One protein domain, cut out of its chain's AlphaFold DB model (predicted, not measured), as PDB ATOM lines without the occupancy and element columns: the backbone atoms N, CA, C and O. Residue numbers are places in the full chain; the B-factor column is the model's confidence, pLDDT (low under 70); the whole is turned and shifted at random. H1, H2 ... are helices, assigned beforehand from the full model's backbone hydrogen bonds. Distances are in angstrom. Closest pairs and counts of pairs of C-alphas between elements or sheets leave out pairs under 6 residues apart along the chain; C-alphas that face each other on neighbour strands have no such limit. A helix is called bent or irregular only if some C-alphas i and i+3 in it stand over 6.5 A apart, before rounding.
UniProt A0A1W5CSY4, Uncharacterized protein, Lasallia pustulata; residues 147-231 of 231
ATOM      1  N   ARG A 147      -1.405 -31.845  33.791       52.59
ATOM      2  CA  ARG A 147      -2.080 -33.032  34.363       52.59
ATOM      3  C   ARG A 147      -3.578 -33.053  34.108       52.59
ATOM      4  O   ARG A 147      -4.144 -34.131  33.992       52.59
ATOM      5  N   VAL A 148      -4.231 -31.892  34.011       54.44
ATOM      6  CA  VAL A 148      -5.659 -31.823  33.656       54.44
ATOM      7  C   VAL A 148      -5.893 -32.532  32.317       54.44
ATOM      8  O   VAL A 148      -6.761 -33.394  32.231       54.44
ATOM      9  N   LEU A 149      -5.029 -32.298  31.327       58.88
ATOM     10  CA  LEU A 149      -5.072 -32.998  30.040       58.88
ATOM     11  C   LEU A 149      -4.720 -34.491  30.152       58.88
ATOM     12  O   LEU A 149      -5.366 -35.307  29.492       58.88
ATOM     13  N   ASP A 150      -3.786 -34.869  31.032       56.12
ATOM     14  CA  ASP A 150      -3.467 -36.278  31.318       56.12
ATOM     15  C   ASP A 150      -4.662 -37.061  31.921       56.12
ATOM     16  O   ASP A 150      -4.681 -38.289  31.849       56.12
ATOM     17  N   PHE A 151      -5.684 -36.392  32.480       57.53
ATOM     18  CA  PHE A 151      -6.924 -37.023  32.973       57.53
ATOM     19  C   PHE A 151      -8.121 -36.833  32.035       57.53
ATOM     20  O   PHE A 151      -8.890 -37.773  31.806       57.53
ATOM     21  N   GLU A 152      -8.292 -35.632  31.486       65.38
ATOM     22  CA  GLU A 152      -9.416 -35.280  30.619       65.38
ATOM     23  C   GLU A 152      -9.343 -36.001  29.273       65.38
ATOM     24  O   GLU A 152     -10.370 -36.484  28.797       65.38
ATOM     25  N   ILE A 153      -8.150 -36.154  28.685       73.00
ATOM     26  CA  ILE A 153      -7.991 -36.816  27.381       73.00
ATOM     27  C   ILE A 153      -8.317 -38.319  27.477       73.00
ATOM     28  O   ILE A 153      -9.137 -38.788  26.682       73.00
ATOM     29  N   PRO A 154      -7.798 -39.097  28.454       73.62
ATOM     30  CA  PRO A 154      -8.230 -40.485  28.636       73.62
ATOM     31  C   PRO A 154      -9.718 -40.637  28.967       73.62
ATOM     32  O   PRO A 154     -10.361 -41.571  28.480       73.62
ATOM     33  N   ALA A 155     -10.291 -39.730  29.766       69.56
ATOM     34  CA  ALA A 155     -11.718 -39.755  30.083       69.56
ATOM     35  C   ALA A 155     -12.581 -39.496  28.836       69.56
ATOM     36  O   ALA A 155     -13.506 -40.264  28.559       69.56
ATOM     37  N   ALA A 156     -12.235 -38.478  28.042       71.44
ATOM     38  CA  ALA A 156     -12.892 -38.168  26.777       71.44
ATOM     39  C   ALA A 156     -12.781 -39.334  25.782       71.44
ATOM     40  O   ALA A 156     -13.782 -39.722  25.179       71.44
ATOM     41  N   ALA A 157     -11.609 -39.972  25.679       72.62
ATOM     42  CA  ALA A 157     -11.413 -41.155  24.840       72.62
ATOM     43  C   ALA A 157     -12.336 -42.316  25.245       72.62
ATOM     44  O   ALA A 157     -12.954 -42.954  24.393       72.62
ATOM     45  N   LYS A 158     -12.501 -42.570  26.552       72.00
ATOM     46  CA  LYS A 158     -13.445 -43.586  27.048       72.00
ATOM     47  C   LYS A 158     -14.899 -43.215  26.777       72.00
ATOM     48  O   LYS A 158     -15.684 -44.095  26.430       72.00
ATOM     49  N   TRP A 159     -15.267 -41.943  26.901       63.25
ATOM     50  CA  TRP A 159     -16.615 -41.478  26.563       63.25
ATOM     51  C   TRP A 159     -16.924 -41.647  25.080       63.25
ATOM     52  O   TRP A 159     -18.004 -42.126  24.745       63.25
ATOM     53  N   ILE A 160     -15.975 -41.341  24.197       75.75
ATOM     54  CA  ILE A 160     -16.114 -41.566  22.754       75.75
ATOM     55  C   ILE A 160     -16.234 -43.066  22.455       75.75
ATOM     56  O   ILE A 160     -17.140 -43.467  21.732       75.75
ATOM     57  N   ALA A 161     -15.413 -43.916  23.072       71.94
ATOM     58  CA  ALA A 161     -15.497 -45.364  22.863       71.94
ATOM     59  C   ALA A 161     -16.845 -45.964  23.319       71.94
ATOM     60  O   ALA A 161     -17.386 -46.861  22.673       71.94
ATOM     61  N   ILE A 162     -17.408 -45.479  24.431       65.62
ATOM     62  CA  ILE A 162     -18.652 -46.018  25.010       65.62
ATOM     63  C   ILE A 162     -19.895 -45.400  24.359       65.62
ATOM     64  O   ILE A 162     -20.845 -46.104  24.018       65.62
ATOM     65  N   ALA A 163     -19.910 -44.077  24.217       73.44
ATOM     66  CA  ALA A 163     -21.089 -43.297  23.851       73.44
ATOM     67  C   ALA A 163     -20.970 -42.609  22.482       73.44
ATOM     68  O   ALA A 163     -21.950 -42.023  22.018       73.44
ATOM     69  N   GLY A 164     -19.826 -42.709  21.800       81.69
ATOM     70  CA  GLY A 164     -19.545 -42.014  20.538       81.69
ATOM     71  C   GLY A 164     -20.591 -42.269  19.463       81.69
ATOM     72  O   GLY A 164     -21.059 -41.324  18.843       81.69
ATOM     73  N   LYS A 165     -21.080 -43.511  19.326       84.38
ATOM     74  CA  LYS A 165     -22.174 -43.852  18.393       84.38
ATOM     75  C   LYS A 165     -23.438 -43.024  18.629       84.38
ATOM     76  O   LYS A 165     -24.062 -42.555  17.682       84.38
ATOM     77  N   ARG A 166     -23.827 -42.840  19.894       88.06
ATOM     78  CA  ARG A 166     -25.026 -42.081  20.267       88.06
ATOM     79  C   ARG A 166     -24.813 -40.579  20.097       88.06
ATOM     80  O   ARG A 166     -25.743 -39.896  19.671       88.06
ATOM     81  N   LEU A 167     -23.618 -40.095  20.434       78.69
ATOM     82  CA  LEU A 167     -23.218 -38.697  20.264       78.69
ATOM     83  C   LEU A 167     -23.179 -38.315  18.778       78.69
ATOM     84  O   LEU A 167     -23.758 -37.300  18.406       78.69
ATOM     85  N   HIS A 168     -22.598 -39.166  17.930       88.25
ATOM     86  CA  HIS A 168     -22.566 -38.988  16.480       88.25
ATOM     87  C   HIS A 168     -23.972 -39.038  15.869       88.25
ATOM     88  O   HIS A 168     -24.347 -38.148  15.114       88.25
ATOM     89  N   ALA A 169     -24.811 -40.005  16.259       84.75
ATOM     90  CA  ALA A 169     -26.205 -40.043  15.810       84.75
ATOM     91  C   ALA A 169     -26.978 -38.765  16.194       84.75
ATOM     92  O   ALA A 169     -27.725 -38.239  15.374       84.75
ATOM     93  N   GLY A 170     -26.750 -38.239  17.405       85.50
ATOM     94  CA  GLY A 170     -27.299 -36.954  17.842       85.50
ATOM     95  C   GLY A 170     -26.774 -35.777  17.014       85.50
ATOM     96  O   GLY A 170     -27.545 -34.883  16.674       85.50
ATOM     97  N   ALA A 171     -25.495 -35.807  16.623       86.94
ATOM     98  CA  ALA A 171     -24.888 -34.820  15.731       86.94
ATOM     99  C   ALA A 171     -25.511 -34.838  14.325       86.94
ATOM    100  O   ALA A 171     -25.791 -33.782  13.759       86.94
ATOM    101  N   VAL A 172     -25.771 -36.029  13.780       89.69
ATOM    102  CA  VAL A 172     -26.439 -36.218  12.482       89.69
ATOM    103  C   VAL A 172     -27.890 -35.742  12.536       89.69
ATOM    104  O   VAL A 172     -28.362 -35.106  11.595       89.69
ATOM    105  N   SER A 173     -28.605 -36.012  13.632       87.19
ATOM    106  CA  SER A 173     -30.002 -35.593  13.785       87.19
ATOM    107  C   SER A 173     -30.174 -34.149  14.267       87.19
ATOM    108  O   SER A 173     -31.312 -33.710  14.419       87.19
ATOM    109  N   GLY A 174     -29.084 -33.420  14.536       87.56
ATOM    110  CA  GLY A 174     -29.140 -32.044  15.037       87.56
ATOM    111  C   GLY A 174     -29.750 -31.926  16.436       87.56
ATOM    112  O   GLY A 174     -30.424 -30.940  16.724       87.56
ATOM    113  N   GLU A 175     -29.584 -32.944  17.283       84.06
ATOM    114  CA  GLU A 175     -30.267 -33.039  18.575       84.06
ATOM    115  C   GLU A 175     -29.858 -31.908  19.524       84.06
ATOM    116  O   GLU A 175     -28.674 -31.658  19.764       84.06
ATOM    117  N   GLU A 176     -30.854 -31.234  20.091       81.62
ATOM    118  CA  GLU A 176     -30.644 -30.186  21.082       81.62
ATOM    119  C   GLU A 176     -30.491 -30.772  22.484       81.62
ATOM    120  O   GLU A 176     -31.181 -31.714  22.876       81.62
ATOM    121  N   SER A 177     -29.591 -30.189  23.272       70.50
ATOM    122  CA  SER A 177     -29.422 -30.565  24.673       70.50
ATOM    123  C   SER A 177     -29.104 -29.341  25.508       70.50
ATOM    124  O   SER A 177     -28.256 -28.527  25.157       70.50
ATOM    125  N   TRP A 178     -29.749 -29.231  26.666       63.62
ATOM    126  CA  TRP A 178     -29.542 -28.112  27.584       63.62
ATOM    127  C   TRP A 178     -28.087 -27.997  28.075       63.62
ATOM    128  O   TRP A 178     -27.592 -26.907  28.351       63.62
ATOM    129  N   ILE A 179     -27.359 -29.118  28.117       58.09
ATOM    130  CA  ILE A 179     -25.932 -29.153  28.482       58.09
ATOM    131  C   ILE A 179     -25.075 -28.388  27.456       58.09
ATOM    132  O   ILE A 179     -24.042 -27.824  27.811       58.09
ATOM    133  N   LEU A 180     -25.532 -28.314  26.205       58.97
ATOM    134  CA  LEU A 180     -24.840 -27.692  25.078       58.97
ATOM    135  C   LEU A 180     -25.038 -26.169  24.991       58.97
ATOM    136  O   LEU A 180     -24.366 -25.517  24.193       58.97
ATOM    137  N   GLU A 181     -25.925 -25.593  25.809       58.09
ATOM    138  CA  GLU A 181     -26.176 -24.145  25.852       58.09
ATOM    139  C   GLU A 181     -25.067 -23.360  26.573       58.09
ATOM    140  O   GLU A 181     -24.973 -22.138  26.439       58.09
ATOM    141  N   ARG A 182     -24.197 -24.035  27.337       55.38
ATOM    142  CA  ARG A 182     -23.088 -23.377  28.035       55.38
ATOM    143  C   ARG A 182     -21.955 -23.071  27.046       55.38
ATOM    144  O   ARG A 182     -21.203 -23.957  26.660       55.38
ATOM    145  N   GLN A 183     -21.846 -21.797  26.656       52.81
ATOM    146  CA  GLN A 183     -20.825 -21.221  25.765       52.81
ATOM    147  C   GLN A 183     -19.382 -21.526  26.214       52.81
ATOM    148  O   GLN A 183     -18.758 -20.703  26.885       52.81
ATOM    149  N   ARG A 184     -18.816 -22.678  25.851       52.69
ATOM    150  CA  ARG A 184     -17.372 -22.901  26.040       52.69
ATOM    151  C   ARG A 184     -16.631 -23.332  24.781       52.69
ATOM    152  O   ARG A 184     -15.500 -22.897  24.609       52.69
ATOM    153  N   ASP A 185     -17.279 -24.030  23.845       54.53
ATOM    154  CA  ASP A 185     -16.477 -24.826  22.904       54.53
ATOM    155  C   ASP A 185     -16.525 -24.401  21.427       54.53
ATOM    156  O   ASP A 185     -15.638 -24.781  20.681       54.53
ATOM    157  N   CYS A 186     -17.489 -23.595  20.959       50.84
ATOM    158  CA  CYS A 186     -17.618 -23.320  19.510       50.84
ATOM    159  C   CYS A 186     -17.787 -21.846  19.103       50.84
ATOM    160  O   CYS A 186     -18.191 -21.567  17.977       50.84
ATOM    161  N   GLY A 187     -17.525 -20.884  19.997       54.78
ATOM    162  CA  GLY A 187     -17.535 -19.442  19.674       54.78
ATOM    163  C   GLY A 187     -18.876 -18.851  19.190       54.78
ATOM    164  O   GLY A 187     -18.958 -17.651  18.937       54.78
ATOM    165  N   LYS A 188     -19.932 -19.665  19.076       57.78
ATOM    166  CA  LYS A 188     -21.305 -19.296  18.702       57.78
ATOM    167  C   LYS A 188     -22.298 -20.040  19.592       57.78
ATOM    168  O   LYS A 188     -22.013 -21.147  20.046       57.78
ATOM    169  N   GLU A 189     -23.469 -19.447  19.814       57.50
ATOM    170  CA  GLU A 189     -24.603 -20.076  20.500       57.50
ATOM    171  C   GLU A 189     -25.109 -21.275  19.689       57.50
ATOM    172  O   GLU A 189     -25.967 -21.146  18.820       57.50
ATOM    173  N   CYS A 190     -24.542 -22.454  19.930       60.06
ATOM    174  CA  CYS A 190     -24.951 -23.669  19.247       60.06
ATOM    175  C   CYS A 190     -25.599 -24.607  20.270       60.06
ATOM    176  O   CYS A 190     -24.927 -25.259  21.070       60.06
ATOM    177  N   LYS A 191     -26.937 -24.586  20.284       68.12
ATOM    178  CA  LYS A 191     -27.792 -25.373  21.189       68.12
ATOM    179  C   LYS A 191     -27.926 -26.837  20.761       68.12
ATOM    180  O   LYS A 191     -28.373 -27.671  21.546       68.12
ATOM    181  N   SER A 192     -27.520 -27.141  19.530       78.31
ATOM    182  CA  SER A 192     -27.574 -28.468  18.934       78.31
ATOM    183  C   SER A 192     -26.204 -29.137  18.897       78.31
ATOM    184  O   SER A 192     -25.164 -28.499  18.710       78.31
ATOM    185  N   MET A 193     -26.199 -30.453  19.084       79.75
ATOM    186  CA  MET A 193     -25.104 -31.301  18.642       79.75
ATOM    187  C   MET A 193     -25.200 -31.372  17.118       79.75
ATOM    188  O   MET A 193     -26.228 -31.784  16.591       79.75
ATOM    189  N   ASN A 194     -24.168 -30.938  16.399       86.19
ATOM    190  CA  ASN A 194     -24.141 -30.964  14.938       86.19
ATOM    191  C   ASN A 194     -22.789 -31.484  14.431       86.19
ATOM    192  O   ASN A 194     -21.839 -31.624  15.204       86.19
ATOM    193  N   LEU A 195     -22.710 -31.782  13.134       85.94
ATOM    194  CA  LEU A 195     -21.489 -32.318  12.528       85.94
ATOM    195  C   LEU A 195     -20.300 -31.350  12.623       85.94
ATOM    196  O   LEU A 195     -19.183 -31.799  12.825       85.94
ATOM    197  N   GLU A 196     -20.529 -30.034  12.569       85.75
ATOM    198  CA  GLU A 196     -19.464 -29.036  12.759       85.75
ATOM    199  C   GLU A 196     -18.827 -29.156  14.155       85.75
ATOM    200  O   GLU A 196     -17.604 -29.156  14.294       85.75
ATOM    201  N   ARG A 197     -19.647 -29.334  15.195       83.44
ATOM    202  CA  ARG A 197     -19.188 -29.552  16.570       83.44
ATOM    203  C   ARG A 197     -18.527 -30.916  16.748       83.44
ATOM    204  O   ARG A 197     -17.532 -31.004  17.460       83.44
ATOM    205  N   TRP A 198     -19.056 -31.959  16.112       84.88
ATOM    206  CA  TRP A 198     -18.425 -33.279  16.105       84.88
ATOM    207  C   TRP A 198     -17.020 -33.223  15.491       84.88
ATOM    208  O   TRP A 198     -16.066 -33.663  16.128       84.88
ATOM    209  N   SER A 199     -16.863 -32.585  14.326       86.12
ATOM    210  CA  SER A 199     -15.554 -32.382  13.694       86.12
ATOM    211  C   SER A 199     -14.625 -31.523  14.548       86.12
ATOM    212  O   SER A 199     -13.443 -31.829  14.666       86.12
ATOM    213  N   PHE A 200     -15.141 -30.485  15.214       84.00
ATOM    214  CA  PHE A 200     -14.345 -29.706  16.163       84.00
ATOM    215  C   PHE A 200     -13.803 -30.575  17.314       84.00
ATOM    216  O   PHE A 200     -12.627 -30.476  17.666       84.00
ATOM    217  N   TRP A 201     -14.629 -31.459  17.881       82.81
ATOM    218  CA  TRP A 201     -14.185 -32.418  18.897       82.81
ATOM    219  C   TRP A 201     -13.199 -33.456  18.361       82.81
ATOM    220  O   TRP A 201     -12.394 -33.943  19.143       82.81
ATOM    221  N   GLU A 202     -13.221 -33.785  17.069       85.00
ATOM    222  CA  GLU A 202     -12.235 -34.681  16.447       85.00
ATOM    223  C   GLU A 202     -10.871 -33.997  16.264       85.00
ATOM    224  O   GLU A 202      -9.820 -34.617  16.452       85.00
ATOM    225  N   GLU A 203     -10.869 -32.710  15.914       82.69
ATOM    226  CA  GLU A 203      -9.643 -31.923  15.738       82.69
ATOM    227  C   GLU A 203      -8.955 -31.621  17.072       82.69
ATOM    228  O   GLU A 203      -7.726 -31.605  17.159       82.69
ATOM    229  N   ARG A 204      -9.724 -31.461  18.152       78.62
ATOM    230  CA  ARG A 204      -9.176 -31.072  19.455       78.62
ATOM    231  C   ARG A 204      -8.139 -32.067  20.019       78.62
ATOM    232  O   ARG A 204      -7.064 -31.620  20.412       78.62
ATOM    233  N   PRO A 205      -8.356 -33.397  20.015       73.56
ATOM    234  CA  PRO A 205      -7.323 -34.373  20.363       73.56
ATOM    235  C   PRO A 205      -6.087 -34.326  19.455       73.56
ATOM    236  O   PRO A 205      -4.988 -34.590  19.939       73.56
ATOM    237  N   LYS A 206      -6.227 -33.969  18.167       76.94
ATOM    238  CA  LYS A 206      -5.092 -33.846  17.228       76.94
ATOM    239  C   LYS A 206      -4.198 -32.658  17.582       76.94
ATOM    240  O   LYS A 206      -2.978 -32.767  17.496       76.94
ATOM    241  N   GLU A 207      -4.788 -31.547  18.014       74.12
ATOM    242  CA  GLU A 207      -4.047 -30.385  18.524       74.12
ATOM    243  C   GLU A 207      -3.312 -30.714  19.833       74.12
ATOM    244  O   GLU A 207      -2.171 -30.298  20.038       74.12
ATOM    245  N   LEU A 208      -3.951 -31.495  20.710       66.50
ATOM    246  CA  LEU A 208      -3.420 -31.859  22.029       66.50
ATOM    247  C   LEU A 208      -2.365 -32.977  21.977       66.50
ATOM    248  O   LEU A 208      -1.534 -33.081  22.875       66.50
ATOM    249  N   PHE A 209      -2.329 -33.752  20.892       59.06
ATOM    250  CA  PHE A 209      -1.347 -34.808  20.618       59.06
ATOM    251  C   PHE A 209       0.123 -34.349  20.731       59.06
ATOM    252  O   PHE A 209       1.023 -35.146  20.996       59.06
ATOM    253  N   GLN A 210       0.389 -33.055  20.542       60.22
ATOM    254  CA  GLN A 210       1.743 -32.495  20.540       60.22
ATOM    255  C   GLN A 210       2.301 -32.205  21.949       60.22
ATOM    256  O   GLN A 210       3.425 -31.717  22.052       60.22
ATOM    257  N   GLN A 211       1.541 -32.470  23.023       58.22
ATOM    258  CA  GLN A 211       1.842 -31.930  24.357       58.22
ATOM    259  C   GLN A 211       2.491 -32.913  25.354       58.22
ATOM    260  O   GLN A 211       3.359 -32.479  26.112       58.22
ATOM    261  N   SER A 212       2.155 -34.213  25.371       64.00
ATOM    262  CA  SER A 212       2.831 -35.207  26.237       64.00
ATOM    263  C   SER A 212       2.761 -36.640  25.681       64.00
ATOM    264  O   SER A 212       1.835 -36.979  24.957       64.00
ATOM    265  N   GLU A 213       3.715 -37.513  26.028       65.19
ATOM    266  CA  GLU A 213       3.735 -38.919  25.567       65.19
ATOM    267  C   GLU A 213       2.547 -39.736  26.123       65.19
ATOM    268  O   GLU A 213       1.948 -40.534  25.408       65.19
ATOM    269  N   ALA A 214       2.121 -39.479  27.368       62.38
ATOM    270  CA  ALA A 214       0.991 -40.175  27.997       62.38
ATOM    271  C   ALA A 214      -0.377 -39.822  27.377       62.38
ATOM    272  O   ALA A 214      -1.304 -40.634  27.402       62.38
ATOM    273  N   THR A 215      -0.517 -38.625  26.800       63.69
ATOM    274  CA  THR A 215      -1.760 -38.172  26.150       63.69
ATOM    275  C   THR A 215      -1.889 -38.658  24.708       63.69
ATOM    276  O   THR A 215      -3.004 -38.719  24.184       63.69
ATOM    277  N   GLN A 216      -0.787 -39.082  24.083       72.94
ATOM    278  CA  GLN A 216      -0.757 -39.527  22.688       72.94
ATOM    279  C   GLN A 216      -1.551 -40.815  22.458       72.94
ATOM    280  O   GLN A 216      -2.345 -40.875  21.520       72.94
ATOM    281  N   ASP A 217      -1.405 -41.822  23.321       75.62
ATOM    282  CA  ASP A 217      -2.104 -43.104  23.162       75.62
ATOM    283  C   ASP A 217      -3.624 -42.959  23.322       75.62
ATOM    284  O   ASP A 217      -4.407 -43.493  22.529       75.62
ATOM    285  N   ALA A 218      -4.058 -42.182  24.319       70.44
ATOM    286  CA  ALA A 218      -5.472 -41.908  24.556       70.44
ATOM    287  C   ALA A 218      -6.093 -41.066  23.430       70.44
ATOM    288  O   ALA A 218      -7.189 -41.385  22.959       70.44
ATOM    289  N   ALA A 219      -5.382 -40.038  22.956       74.38
ATOM    290  CA  ALA A 219      -5.817 -39.225  21.823       74.38
ATOM    291  C   ALA A 219      -5.922 -40.058  20.533       74.38
ATOM    292  O   ALA A 219      -6.933 -39.978  19.836       74.38
ATOM    293  N   ASN A 220      -4.939 -40.919  20.248       81.56
ATOM    294  CA  ASN A 220      -4.961 -41.823  19.094       81.56
ATOM    295  C   ASN A 220      -6.150 -42.784  19.136       81.56
ATOM    296  O   ASN A 220      -6.821 -42.982  18.121       81.56
ATOM    297  N   SER A 221      -6.437 -43.355  20.310       78.19
ATOM    298  CA  SER A 221      -7.601 -44.224  20.489       78.19
ATOM    299  C   SER A 221      -8.906 -43.473  20.222       78.19
ATOM    300  O   SER A 221      -9.766 -44.006  19.529       78.19
ATOM    301  N   ALA A 222      -9.052 -42.242  20.723       73.12
ATOM    302  CA  ALA A 222     -10.240 -41.425  20.474       73.12
ATOM    303  C   ALA A 222     -10.418 -41.113  18.980       73.12
ATOM    304  O   ALA A 222     -11.491 -41.346  18.430       73.12
ATOM    305  N   ILE A 223      -9.355 -40.655  18.307       85.69
ATOM    306  CA  ILE A 223      -9.375 -40.316  16.874       85.69
ATOM    307  C   ILE A 223      -9.739 -41.539  16.025       85.69
ATOM    308  O   ILE A 223     -10.515 -41.422  15.077       85.69
ATOM    309  N   HIS A 224      -9.188 -42.713  16.348       88.44
ATOM    310  CA  HIS A 224      -9.501 -43.949  15.636       88.44
ATOM    311  C   HIS A 224     -10.991 -44.301  15.737       88.44
ATOM    312  O   HIS A 224     -11.625 -44.585  14.723       88.44
ATOM    313  N   GLU A 225     -11.557 -44.240  16.945       80.81
ATOM    314  CA  GLU A 225     -12.978 -44.521  17.168       80.81
ATOM    315  C   GLU A 225     -13.880 -43.508  16.457       80.81
ATOM    316  O   GLU A 225     -14.855 -43.907  15.831       80.81
ATOM    317  N   MET A 226     -13.547 -42.213  16.485       85.69
ATOM    318  CA  MET A 226     -14.337 -41.195  15.778       85.69
ATOM    319  C   MET A 226     -14.346 -41.440  14.264       85.69
ATOM    320  O   MET A 226     -15.416 -41.512  13.669       85.69
ATOM    321  N   LYS A 227     -13.184 -41.707  13.655       87.81
ATOM    322  CA  LYS A 227     -13.082 -41.993  12.210       87.81
ATOM    323  C   LYS A 227     -13.826 -43.255  11.780       87.81
ATOM    324  O   LYS A 227     -14.358 -43.312  10.674       87.81
ATOM    325  N   ALA A 228     -13.867 -44.268  12.643       86.62
ATOM    326  CA  ALA A 228     -14.631 -45.486  12.390       86.62
ATOM    327  C   ALA A 228     -16.153 -45.246  12.384       86.62
ATOM    328  O   ALA A 228     -16.886 -46.071  11.846       86.62
ATOM    329  N   LEU A 229     -16.630 -44.148  12.980       82.06
ATOM    330  CA  LEU A 229     -18.045 -43.765  12.999       82.06
ATOM    331  C   LEU A 229     -18.446 -42.852  11.836       82.06
ATOM    332  O   LEU A 229     -19.634 -42.791  11.518       82.06
ATOM    333  N   ASP A 230     -17.472 -42.183  11.218       79.12
ATOM    334  CA  ASP A 230     -17.666 -41.324  10.046       79.12
ATOM    335  C   ASP A 230     -17.589 -42.099   8.708       79.12
ATOM    336  O   ASP A 230     -17.931 -41.548   7.660       79.12
ATOM    337  N   SER A 231     -17.117 -43.356   8.739       69.75
ATOM    338  CA  SER A 231     -16.987 -44.266   7.581       69.75
ATOM    339  C   SER A 231     -18.274 -45.036   7.288       69.75
ATOM    340  O   SER A 231     -18.592 -45.200   6.088       69.75
TER     341      SER A 231
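AT A GLANCE: This is residues 147 to 231 of the 231 residues of an uncharacterized protein of Lasallia pustulata (UniProt A0A1W5CSY4). Three helical rods, the first arm of a kinked helix (H1a) and the helices H3 and H4, pack into a small bundle whose centres make a triangle, H3 and H4 forming a hairpin. The second arm, H1b, turns off at the kink and touches the first residues of H3, 195 to 198, while the short helix H2, which touches no helix, and the long link after it, residues 182 to 194, make a loop off to one side of the first half of H3. The printed part has 85 residues with four named helices, H1, H2, H3 and H4 in chain order, and no named strand; the class is all helix. It is compact, with a radius of gyration of the C-alphas of 12.9 A, and spans 35 by 28 by 17 A.

HOW THE PARTS SIT: H1, residues 147 to 172, was assigned as one helix by its hydrogen bonds but is bent: C-alphas 162 and 165 are 7.8 A apart. Its arms H1a, residues 147 to 162, and H1b, residues 165 to 172, stand about perpendicular at 87 degrees. H1a touches H4, residues 213 to 230, at a shallow tilt of 26 degrees, the same way; their closest C-alphas are those of Ala 157 and Ala 222, 4.5 A apart. H1b touches H3, residues 195 to 208, through residues 195 to 198 of H3 alone, at a steep tilt of 55 degrees, opposite ways; the closest C-alphas, of Ala 171 and Leu 195, are 5.3 A apart. H2, residues 178 to 181, touches no helix. The hairpin of H3 and H4 has a shallow tilt of 23 degrees, opposite ways; H3 touches H4 with residues 202 to 208 alone, and the closest C-alphas, of Pro 205 and Ala 219, are 5.3 A apart. H1a and H3 are close but not clearly touching, with the closest C-alphas, of Ile 153 and Pro 205, 7.5 A apart. The helix packing is mostly aligned, only just, with 2 of 3 touching pairs at a shallow tilt. Every O i to N i+4 pair is within hydrogen-bond range in H1b, against 11 of 12 in H1a, 8 of 10 in H3 and 12 of 14 in H4; H2 is too short for such a pair.

IN THESE COORDINATES: H1a begins at C-alpha 147, (-2.080, -33.032, 34.363), and is 23.0 A long from first to last C-alpha; H1b measures 10.6 A and H2 5.5 A. H3 begins at C-alpha 195, (-21.489, -32.318, 12.528), and is 20.4 A long. H4 is 26.5 A long and ends at C-alpha 230, (-17.666, -41.324, 10.046).

THE WHOLE: The C-alphas farthest apart, of Ser 173 and Glu 213, are 35.9 A apart. The printed part has no cut and ends at residue 231, the chain's last. The link from H2 to H3, residues 182 to 194, is long; those from H1 to H2 and from H3 to H4 are tight. The mean pLDDT of the printed part is 72.8, with 32 residues under 70, among them 147 to 152, 178 to 191 and 208 to 215.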